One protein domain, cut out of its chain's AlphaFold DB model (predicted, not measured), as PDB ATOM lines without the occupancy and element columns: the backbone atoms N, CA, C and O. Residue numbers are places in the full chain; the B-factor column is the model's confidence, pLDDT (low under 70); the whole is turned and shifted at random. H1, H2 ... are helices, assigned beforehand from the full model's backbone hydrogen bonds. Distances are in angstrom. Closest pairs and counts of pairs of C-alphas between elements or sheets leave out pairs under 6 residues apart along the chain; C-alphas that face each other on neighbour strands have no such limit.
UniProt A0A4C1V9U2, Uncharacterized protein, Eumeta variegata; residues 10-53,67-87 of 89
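AT A GLANCE: This is residues 10 to 53 and 67 to 87 of the 89 residues of an uncharacterized protein of Eumeta variegata (UniProt A0A4C1V9U2). An open, extended string of helices: the long helix H2 makes most of the longest axis, the short helix H3 folds back on its last residues as the short arm of a V, and the helices H1 and H4 lie beyond its other end, clear of it and of each other. H4 is set crosswise to H2, and its residues 79 to 87 stick out. The printed part has 65 residues with four named helices, in the order H1, H2, H3, H4, and no named strand; the class is all helix. The whole is extended, with a radius of gyration of the C-alphas of 16.9 A, and only just elongated, with spans of 44 by 29 by 23 A.

IN THESE COORDINATES: H1, residues 10 to 15, begins with C-alpha 10 at (-18.901, -33.288, -153.981) and has 8.4 A from first to last C-alpha. H2, residues 21 to 37, is the longest helix by residues, with 24.0 A from C-alpha 21 at (-16.301, -22.947, -160.468) to C-alpha 37. H3, residues 42 to 49, measures 11.5 A. After the cut, H4, residues 72 to 87, measures 23.2 A and ends with C-alpha 87 at (-34.096, -38.009, -168.240).

HOW THE PARTS SIT: H1 touches no helix; it is apart from H2, H3 and H4. H2 touches H3 with residues 33 to 37 alone. The closest C-alphas of H2 and H3 are those of Gln 37 and Ala 45, 4.7 A apart. H2 and H3 run opposite ways at a steep tilt of 45 degrees, and their centres are 15.4 A apart. H4 touches no helix; it is apart from H1, H2 and H3. In H1 and H2 every O i to N i+4 pair is within hydrogen-bond range. In H4 11 of 12 such pairs are within range, and in H3 1 of 4, beside 4 of 5 O i to N i+3 pairs.

THE WHOLE: The two C-alphas farthest apart are those of Asn 41 and Ile 87, at 47.2 A. Residues 54 to 66 are not printed, and C-alphas 53 and 67 are 18.0 A apart across this cut, which lies in the link from H3 to H4. The links from H1 to H2 and from H2 to H3 are tight. Residues 11 to 17, of which 11 to 15 belong to H1, residues 21 to 26 of H2, residues 38 to 43 and residues 79 to 87 of H4 stand free. The mean pLDDT of the printed part is 77.7; it is under 70 at residues 10 to 16, 67 to 71, 73 and 83 to 87.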
ATOM      1  N   SER A  10     -17.565 -33.012-153.441       61.72
ATOM      2  CA  SER A  10     -18.901 -33.288-153.981       61.72
ATOM      3  C   SER A  10     -20.021 -33.190-152.938       61.72
ATOM      4  O   SER A  10     -21.099 -32.709-153.269       61.72
ATOM      5  N   VAL A  11     -19.764 -33.612-151.695       67.94
ATOM      6  CA  VAL A  11     -20.713 -33.508-150.574       67.94
ATOM      7  C   VAL A  11     -20.889 -32.042-150.189       67.94
ATOM      8  O   VAL A  11     -22.009 -31.582-150.046       67.94
ATOM      9  N   LEU A  12     -19.802 -31.264-150.156       66.94
ATOM     10  CA  LEU A  12     -19.874 -29.824-149.887       66.94
ATOM     11  C   LEU A  12     -20.625 -29.058-150.982       66.94
ATOM     12  O   LEU A  12     -21.462 -28.221-150.673       66.94
ATOM     13  N   HIS A  13     -20.350 -29.333-152.259       65.44
ATOM     14  CA  HIS A  13     -21.035 -28.657-153.363       65.44
ATOM     15  C   HIS A  13     -22.522 -29.020-153.450       65.44
ATOM     16  O   HIS A  13     -23.324 -28.163-153.811       65.44
ATOM     17  N   GLY A  14     -22.882 -30.267-153.130       66.25
ATOM     18  CA  GLY A  14     -24.270 -30.725-153.101       66.25
ATOM     19  C   GLY A  14     -25.049 -30.184-151.901       66.25
ATOM     20  O   GLY A  14     -26.100 -29.585-152.096       66.25
ATOM     21  N   ASP A  15     -24.514 -30.346-150.688       67.69
ATOM     22  CA  ASP A  15     -25.211 -29.992-149.443       67.69
ATOM     23  C   ASP A  15     -25.309 -28.475-149.228       67.69
ATOM     24  O   ASP A  15     -26.257 -28.002-148.605       67.69
ATOM     25  N   LEU A  16     -24.342 -27.701-149.738       69.81
ATOM     26  CA  LEU A  16     -24.315 -26.236-149.631       69.81
ATOM     27  C   LEU A  16     -24.790 -25.535-150.921       69.81
ATOM     28  O   LEU A  16     -24.675 -24.317-151.033       69.81
ATOM     29  N   GLU A  17     -25.281 -26.295-151.909       70.44
ATOM     30  CA  GLU A  17     -25.739 -25.800-153.221       70.44
ATOM     31  C   GLU A  17     -24.728 -24.872-153.930       70.44
ATOM     32  O   GLU A  17     -25.086 -23.992-154.721       70.44
ATOM     33  N   LEU A  18     -23.430 -25.044-153.649       73.94
ATOM     34  CA  LEU A  18     -22.406 -24.134-154.146       73.94
ATOM     35  C   LEU A  18     -22.271 -24.261-155.667       73.94
ATOM     36  O   LEU A  18     -22.041 -25.367-156.172       73.94
ATOM     37  N   PRO A  19     -22.310 -23.144-156.418       72.94
ATOM     38  CA  PRO A  19     -22.099 -23.184-157.852       72.94
ATOM     39  C   PRO A  19     -20.708 -23.744-158.153       72.94
ATOM     40  O   PRO A  19     -19.707 -23.333-157.564       72.94
ATOM     41  N   THR A  20     -20.633 -24.677-159.103       78.00
ATOM     42  CA  THR A  20     -19.350 -25.146-159.632       78.00
ATOM     43  C   THR A  20     -18.543 -23.949-160.130       78.00
ATOM     44  O   THR A  20     -19.116 -23.015-160.694       78.00
ATOM     45  N   ILE A  21     -17.214 -24.004-160.002       77.88
ATOM     46  CA  ILE A  21     -16.301 -22.947-160.468       77.88
ATOM     47  C   ILE A  21     -16.632 -22.522-161.906       77.88
ATOM     48  O   ILE A  21     -16.699 -21.334-162.181       77.88
ATOM     49  N   ASN A  22     -16.939 -23.462-162.805       75.06
ATOM     50  CA  ASN A  22     -17.347 -23.149-164.179       75.06
ATOM     51  C   ASN A  22     -18.606 -22.255-164.243       75.06
ATOM     52  O   ASN A  22     -18.606 -21.232-164.924       75.06
ATOM     53  N   LYS A  23     -19.664 -22.602-163.497       81.75
ATOM     54  CA  LYS A  23     -20.902 -21.808-163.427       81.75
ATOM     55  C   LYS A  23     -20.630 -20.430-162.830       81.75
ATOM     56  O   LYS A  23     -21.001 -19.426-163.426       81.75
ATOM     57  N   PHE A  24     -19.915 -20.386-161.707       84.38
ATOM     58  CA  PHE A  24     -19.525 -19.136-161.064       84.38
ATOM     59  C   PHE A  24     -18.730 -18.230-162.013       84.38
ATOM     60  O   PHE A  24     -19.051 -17.053-162.149       84.38
ATOM     61  N   MET A  25     -17.735 -18.776-162.715       86.94
ATOM     62  CA  MET A  25     -16.898 -18.018-163.647       86.94
ATOM     63  C   MET A  25     -17.697 -17.505-164.846       86.94
ATOM     64  O   MET A  25     -17.494 -16.361-165.245       86.94
ATOM     65  N   LYS A  26     -18.624 -18.301-165.395       86.25
ATOM     66  CA  LYS A  26     -19.521 -17.872-166.484       86.25
ATOM     67  C   LYS A  26     -20.471 -16.756-166.051       86.25
ATOM     68  O   LYS A  26     -20.587 -15.749-166.744       86.25
ATOM     69  N   ASP A  27     -21.128 -16.917-164.908       88.88
ATOM     70  CA  ASP A  27     -22.097 -15.930-164.422       88.88
ATOM     71  C   ASP A  27     -21.397 -14.624-164.016       88.88
ATOM     72  O   ASP A  27     -21.890 -13.528-164.291       88.88
ATOM     73  N   THR A  28     -20.216 -14.735-163.405       89.50
ATOM     74  CA  THR A  28     -19.410 -13.579-162.995       89.50
ATOM     75  C   THR A  28     -18.840 -12.840-164.200       89.50
ATOM     76  O   THR A  28     -18.922 -11.613-164.247       89.50
ATOM     77  N   SER A  29     -18.308 -13.554-165.199       87.06
ATOM     78  CA  SER A  29     -17.785 -12.920-166.415       87.06
ATOM     79  C   SER A  29     -18.890 -12.211-167.190       87.06
ATOM     80  O   SER A  29     -18.703 -11.064-167.589       87.06
ATOM     81  N   LYS A  30     -20.072 -12.827-167.316       89.38
ATOM     82  CA  LYS A  30     -21.239 -12.190-167.933       89.38
ATOM     83  C   LYS A  30     -21.588 -10.869-167.244       89.38
ATOM     84  O   LYS A  30     -21.634  -9.839-167.904       89.38
ATOM     85  N   ARG A  31     -21.738 -10.873-165.913       93.38
ATOM     86  CA  ARG A  31     -22.031  -9.645-165.146       93.38
ATOM     87  C   ARG A  31     -20.959  -8.570-165.322       93.38
ATOM     88  O   ARG A  31     -21.288  -7.388-165.364       93.38
ATOM     89  N   PHE A  32     -19.693  -8.970-165.414       88.94
ATOM     90  CA  PHE A  32     -18.589  -8.047-165.655       88.94
ATOM     91  C   PHE A  32     -18.706  -7.370-167.028       88.94
ATOM     92  O   PHE A  32     -18.601  -6.147-167.117       88.94
ATOM     93  N   PHE A  33     -18.981  -8.139-168.085       90.00
ATOM     94  CA  PHE A  33     -19.157  -7.590-169.431       90.00
ATOM     95  C   PHE A  33     -20.434  -6.753-169.573       90.00
ATOM     96  O   PHE A  33     -20.377  -5.685-170.180       90.00
ATOM     97  N   ASP A  34     -21.544  -7.170-168.959       91.44
ATOM     98  CA  ASP A  34     -22.792  -6.393-168.928       91.44
ATOM     99  C   ASP A  34     -22.555  -5.010-168.283       91.44
ATOM    100  O   ASP A  34     -23.000  -3.976-168.786       91.44
ATOM    101  N   MET A  35     -21.778  -4.967-167.194       91.12
ATOM    102  CA  MET A  35     -21.404  -3.715-166.533       91.12
ATOM    103  C   MET A  35     -20.505  -2.847-167.416       91.12
ATOM    104  O   MET A  35     -20.757  -1.647-167.543       91.12
ATOM    105  N   ALA A  36     -19.492  -3.445-168.051       91.25
ATOM    106  CA  ALA A  36     -18.594  -2.742-168.963       91.25
ATOM    107  C   ALA A  36     -19.348  -2.129-170.154       91.25
ATOM    108  O   ALA A  36     -19.052  -1.001-170.544       91.25
ATOM    109  N   GLN A  37     -20.362  -2.821-170.683       90.75
ATOM    110  CA  GLN A  37     -21.186  -2.333-171.789       90.75
ATOM    111  C   GLN A  37     -21.970  -1.063-171.427       90.75
ATOM    112  O   GLN A  37     -22.099  -0.163-172.253       90.75
ATOM    113  N   SER A  38     -22.470  -0.972-170.192       90.62
ATOM    114  CA  SER A  38     -23.212   0.200-169.698       90.62
ATOM    115  C   SER A  38     -22.322   1.343-169.186       90.62
ATOM    116  O   SER A  38     -22.825   2.347-168.677       90.62
ATOM    117  N   HIS A  39     -20.997   1.197-169.269       93.12
ATOM    118  CA  HIS A  39     -20.067   2.093-168.599       93.12
ATOM    119  C   HIS A  39     -19.957   3.459-169.314       93.12
ATOM    120  O   HIS A  39     -19.795   3.501-170.533       93.12
ATOM    121  N   PRO A  40     -19.951   4.597-168.586       94.69
ATOM    122  CA  PRO A  40     -19.888   5.934-169.194       94.69
ATOM    123  C   PRO A  40     -18.554   6.231-169.898       94.69
ATOM    124  O   PRO A  40     -18.482   7.098-170.763       94.69
ATOM    125  N   ASN A  41     -17.480   5.529-169.522       93.56
ATOM    126  CA  ASN A  41     -16.188   5.621-170.203       93.56
ATOM    127  C   ASN A  41     -16.182   4.767-171.490       93.56
ATOM    128  O   ASN A  41     -16.205   3.536-171.379       93.56
ATOM    129  N   PRO A  42     -16.041   5.377-172.684       89.81
ATOM    130  CA  PRO A  42     -16.051   4.661-173.960       89.81
ATOM    131  C   PRO A  42     -14.895   3.666-174.109       89.81
ATOM    132  O   PRO A  42     -15.050   2.650-174.782       89.81
ATOM    133  N   LEU A  43     -13.755   3.901-173.449       89.69
ATOM    134  CA  LEU A  43     -12.631   2.960-173.470       89.69
ATOM    135  C   LEU A  43     -13.007   1.630-172.807       89.69
ATOM    136  O   LEU A  43     -12.648   0.569-173.306       89.69
ATOM    137  N   ILE A  44     -13.784   1.681-171.723       89.88
ATOM    138  CA  ILE A  44     -14.237   0.485-171.004       89.88
ATOM    139  C   ILE A  44     -15.335  -0.231-171.797       89.88
ATOM    140  O   ILE A  44     -15.269  -1.447-171.954       89.88
ATOM    141  N   ALA A  45     -16.282   0.510-172.377       90.38
ATOM    142  CA  ALA A  45     -17.316  -0.070-173.235       90.38
ATOM    143  C   ALA A  45     -16.724  -0.761-174.481       90.38
ATOM    144  O   ALA A  45     -17.167  -1.846-174.857       90.38
ATOM    145  N   SER A  46     -15.672  -0.187-175.079       88.62
ATOM    146  CA  SER A  46     -14.991  -0.766-176.249       88.62
ATOM    147  C   SER A  46     -14.298  -2.106-175.973       88.62
ATOM    148  O   SER A  46     -14.094  -2.897-176.893       88.62
ATOM    149  N   ALA A  47     -13.986  -2.412-174.707       86.00
ATOM    150  CA  ALA A  47     -13.387  -3.690-174.332       86.00
ATOM    151  C   ALA A  47     -14.342  -4.880-174.549       86.00
ATOM    152  O   ALA A  47     -13.880  -6.004-174.724       86.00
ATOM    153  N   VAL A  48     -15.662  -4.644-174.582       86.50
ATOM    154  CA  VAL A  48     -16.675  -5.686-174.838       86.50
ATOM    155  C   VAL A  48     -16.566  -6.243-176.263       86.50
ATOM    156  O   VAL A  48     -16.861  -7.413-176.490       86.50
ATOM    157  N   THR A  49     -16.110  -5.433-177.221       85.88
ATOM    158  CA  THR A  49     -15.946  -5.822-178.633       85.88
ATOM    159  C   THR A  49     -14.515  -6.231-178.980       85.88
ATOM    160  O   THR A  49     -14.180  -6.351-180.156       85.88
ATOM    161  N   TYR A  50     -13.642  -6.390-177.983       82.38
ATOM    162  CA  TYR A  50     -12.247  -6.727-178.222       82.38
ATOM    163  C   TYR A  50     -12.106  -8.161-178.743       82.38
ATOM    164  O   TYR A  50     -12.430  -9.122-178.045       82.38
ATOM    165  N   GLU A  51     -11.568  -8.303-179.954       79.69
ATOM    166  CA  GLU A  51     -11.124  -9.590-180.476       79.69
ATOM    167  C   GLU A  51      -9.637  -9.782-180.136       79.69
ATOM    168  O   GLU A  51      -8.805  -8.944-180.504       79.69
ATOM    169  N   PRO A  52      -9.269 -10.849-179.406       74.88
ATOM    170  CA  PRO A  52      -7.876 -11.094-179.081       74.88
ATOM    171  C   PRO A  52      -7.076 -11.382-180.359       74.88
ATOM    172  O   PRO A  52      -7.541 -12.133-181.218       74.88
ATOM    173  N   PRO A  53      -5.853 -10.840-180.490       77.62
ATOM    174  CA  PRO A  53      -5.011 -11.107-181.640       77.62
ATOM    175  C   PRO A  53      -4.718 -12.609-181.754       77.62
ATOM    176  O   PRO A  53      -4.619 -13.307-180.734       77.62
ATOM    177  N   SER A  67      -9.454 -24.041-169.099       59.19
ATOM    178  CA  SER A  67      -8.823 -24.579-170.317       59.19
ATOM    179  C   SER A  67      -7.987 -25.829-170.050       59.19
ATOM    180  O   SER A  67      -7.580 -26.497-170.998       59.19
ATOM    181  N   ASP A  68      -7.708 -26.117-168.781       61.16
ATOM    182  CA  ASP A  68      -7.078 -27.362-168.372       61.16
ATOM    183  C   ASP A  68      -8.063 -28.523-168.600       61.16
ATOM    184  O   ASP A  68      -9.270 -28.380-168.386       61.16
ATOM    185  N   LEU A  69      -7.551 -29.662-169.084       63.38
ATOM    186  CA  LEU A  69      -8.347 -30.872-169.313       63.38
ATOM    187  C   LEU A  69      -9.135 -31.201-168.030       63.38
ATOM    188  O   LEU A  69      -8.521 -31.213-166.957       63.38
ATOM    189  N   PRO A  70     -10.454 -31.468-168.105       62.78
ATOM    190  CA  PRO A  70     -11.218 -31.827-166.925       62.78
ATOM    191  C   PRO A  70     -10.599 -33.072-166.297       62.78
ATOM    192  O   PRO A  70     -10.510 -34.129-166.922       62.78
ATOM    193  N   ASP A  71     -10.170 -32.937-165.047       66.94
ATOM    194  CA  ASP A  71      -9.691 -34.070-164.269       66.94
ATOM    195  C   ASP A  71     -10.801 -35.135-164.150       66.94
ATOM    196  O   ASP A  71     -11.986 -34.850-164.375       66.94
ATOM    197  N   ALA A  72     -10.438 -36.368-163.795       72.00
ATOM    198  CA  ALA A  72     -11.352 -37.511-163.748       72.00
ATOM    199  C   ALA A  72     -12.633 -37.214-162.942       72.00
ATOM    200  O   ALA A  72     -13.725 -37.634-163.317       72.00
ATOM    201  N   LEU A  73     -12.512 -36.418-161.873       64.94
ATOM    202  CA  LEU A  73     -13.634 -35.976-161.046       64.94
ATOM    203  C   LEU A  73     -14.575 -35.004-161.782       64.94
ATOM    204  O   LEU A  73     -15.793 -35.157-161.714       64.94
ATOM    205  N   THR A  74     -14.023 -34.009-162.482       70.06
ATOM    206  CA  THR A  74     -14.804 -33.014-163.236       70.06
ATOM    207  C   THR A  74     -15.535 -33.677-164.397       70.06
ATOM    208  O   THR A  74     -16.722 -33.423-164.597       70.06
ATOM    209  N   SER A  75     -14.857 -34.596-165.089       76.88
ATOM    210  CA  SER A  75     -15.440 -35.391-166.174       76.88
ATOM    211  C   SER A  75     -16.648 -36.206-165.699       76.88
ATOM    212  O   SER A  75     -17.677 -36.262-166.372       76.88
ATOM    213  N   GLU A  76     -16.566 -36.793-164.504       74.50
ATOM    214  CA  GLU A  76     -17.657 -37.594-163.949       74.50
ATOM    215  C   GLU A  76     -18.859 -36.741-163.524       74.50
ATOM    216  O   GLU A  76     -20.012 -37.122-163.749       74.50
ATOM    217  N   ILE A  77     -18.601 -35.557-162.961       70.50
ATOM    218  CA  ILE A  77     -19.644 -34.589-162.592       70.50
ATOM    219  C   ILE A  77     -20.373 -34.075-163.842       70.50
ATOM    220  O   ILE A  77     -21.604 -34.020-163.844       70.50
ATOM    221  N   GLU A  78     -19.648 -33.750-164.916       71.75
ATOM    222  CA  GLU A  78     -20.252 -33.352-166.194       71.75
ATOM    223  C   GLU A  78     -21.079 -34.486-166.807       71.75
ATOM    224  O   GLU A  78     -22.202 -34.254-167.266       71.75
ATOM    225  N   ARG A  79     -20.592 -35.732-166.747       78.88
ATOM    226  CA  ARG A  79     -21.344 -36.899-167.232       78.88
ATOM    227  C   ARG A  79     -22.643 -37.109-166.451       78.88
ATOM    228  O   ARG A  79     -23.676 -37.400-167.053       78.88
ATOM    229  N   LEU A  80     -22.616 -36.924-165.130       76.31
ATOM    230  CA  LEU A  80     -23.806 -37.001-164.275       76.31
ATOM    231  C   LEU A  80     -24.803 -35.869-164.556       76.31
ATOM    232  O   LEU A  80     -26.008 -36.119-164.603       76.31
ATOM    233  N   ALA A  81     -24.327 -34.641-164.767       71.44
ATOM    234  CA  ALA A  81     -25.183 -33.504-165.104       71.44
ATOM    235  C   ALA A  81     -25.857 -33.684-166.476       71.44
ATOM    236  O   ALA A  81     -27.069 -33.504-166.598       71.44
ATOM    237  N   ASN A  82     -25.102 -34.124-167.485       72.62
ATOM    238  CA  ASN A  82     -25.632 -34.403-168.822       72.62
ATOM    239  C   ASN A  82     -26.616 -35.583-168.813       72.62
ATOM    240  O   ASN A  82     -27.653 -35.522-169.469       72.62
ATOM    241  N   GLY A  83     -26.341 -36.623-168.018       68.88
ATOM    242  CA  GLY A  83     -27.255 -37.748-167.809       68.88
ATOM    243  C   GLY A  83     -28.597 -37.341-167.193       68.88
ATOM    244  O   GLY A  83     -29.639 -37.824-167.623       68.88
ATOM    245  N   ARG A  84     -28.592 -36.407-166.234       59.19
ATOM    246  CA  ARG A  84     -29.823 -35.879-165.617       59.19
ATOM    247  C   ARG A  84     -30.680 -35.080-166.599       59.19
ATOM    248  O   ARG A  84     -31.897 -35.229-166.581       59.19
ATOM    249  N   ASN A  85     -30.062 -34.292-167.479       57.28
ATOM    250  CA  ASN A  85     -30.781 -33.496-168.481       57.28
ATOM    251  C   ASN A  85     -31.447 -34.355-169.576       57.28
ATOM    252  O   ASN A  85     -32.427 -33.915-170.163       57.28
ATOM    253  N   MET A  86     -30.964 -35.580-169.829       58.53
ATOM    254  CA  MET A  86     -31.579 -36.521-170.784       58.53
ATOM    255  C   MET A  86     -32.790 -37.284-170.225       58.53
ATOM    256  O   MET A  86     -33.536 -37.875-170.995       58.53
ATOM    257  N   ILE A  87     -32.984 -37.299-168.903       53.88
ATOM    258  CA  ILE A  87     -34.096 -38.009-168.240       53.88
ATOM    259  C   ILE A  87     -35.301 -37.075-168.013       53.88
ATOM    260  O   ILE A  87     -36.400 -37.540-167.729       53.88
TER     261      ILE A  87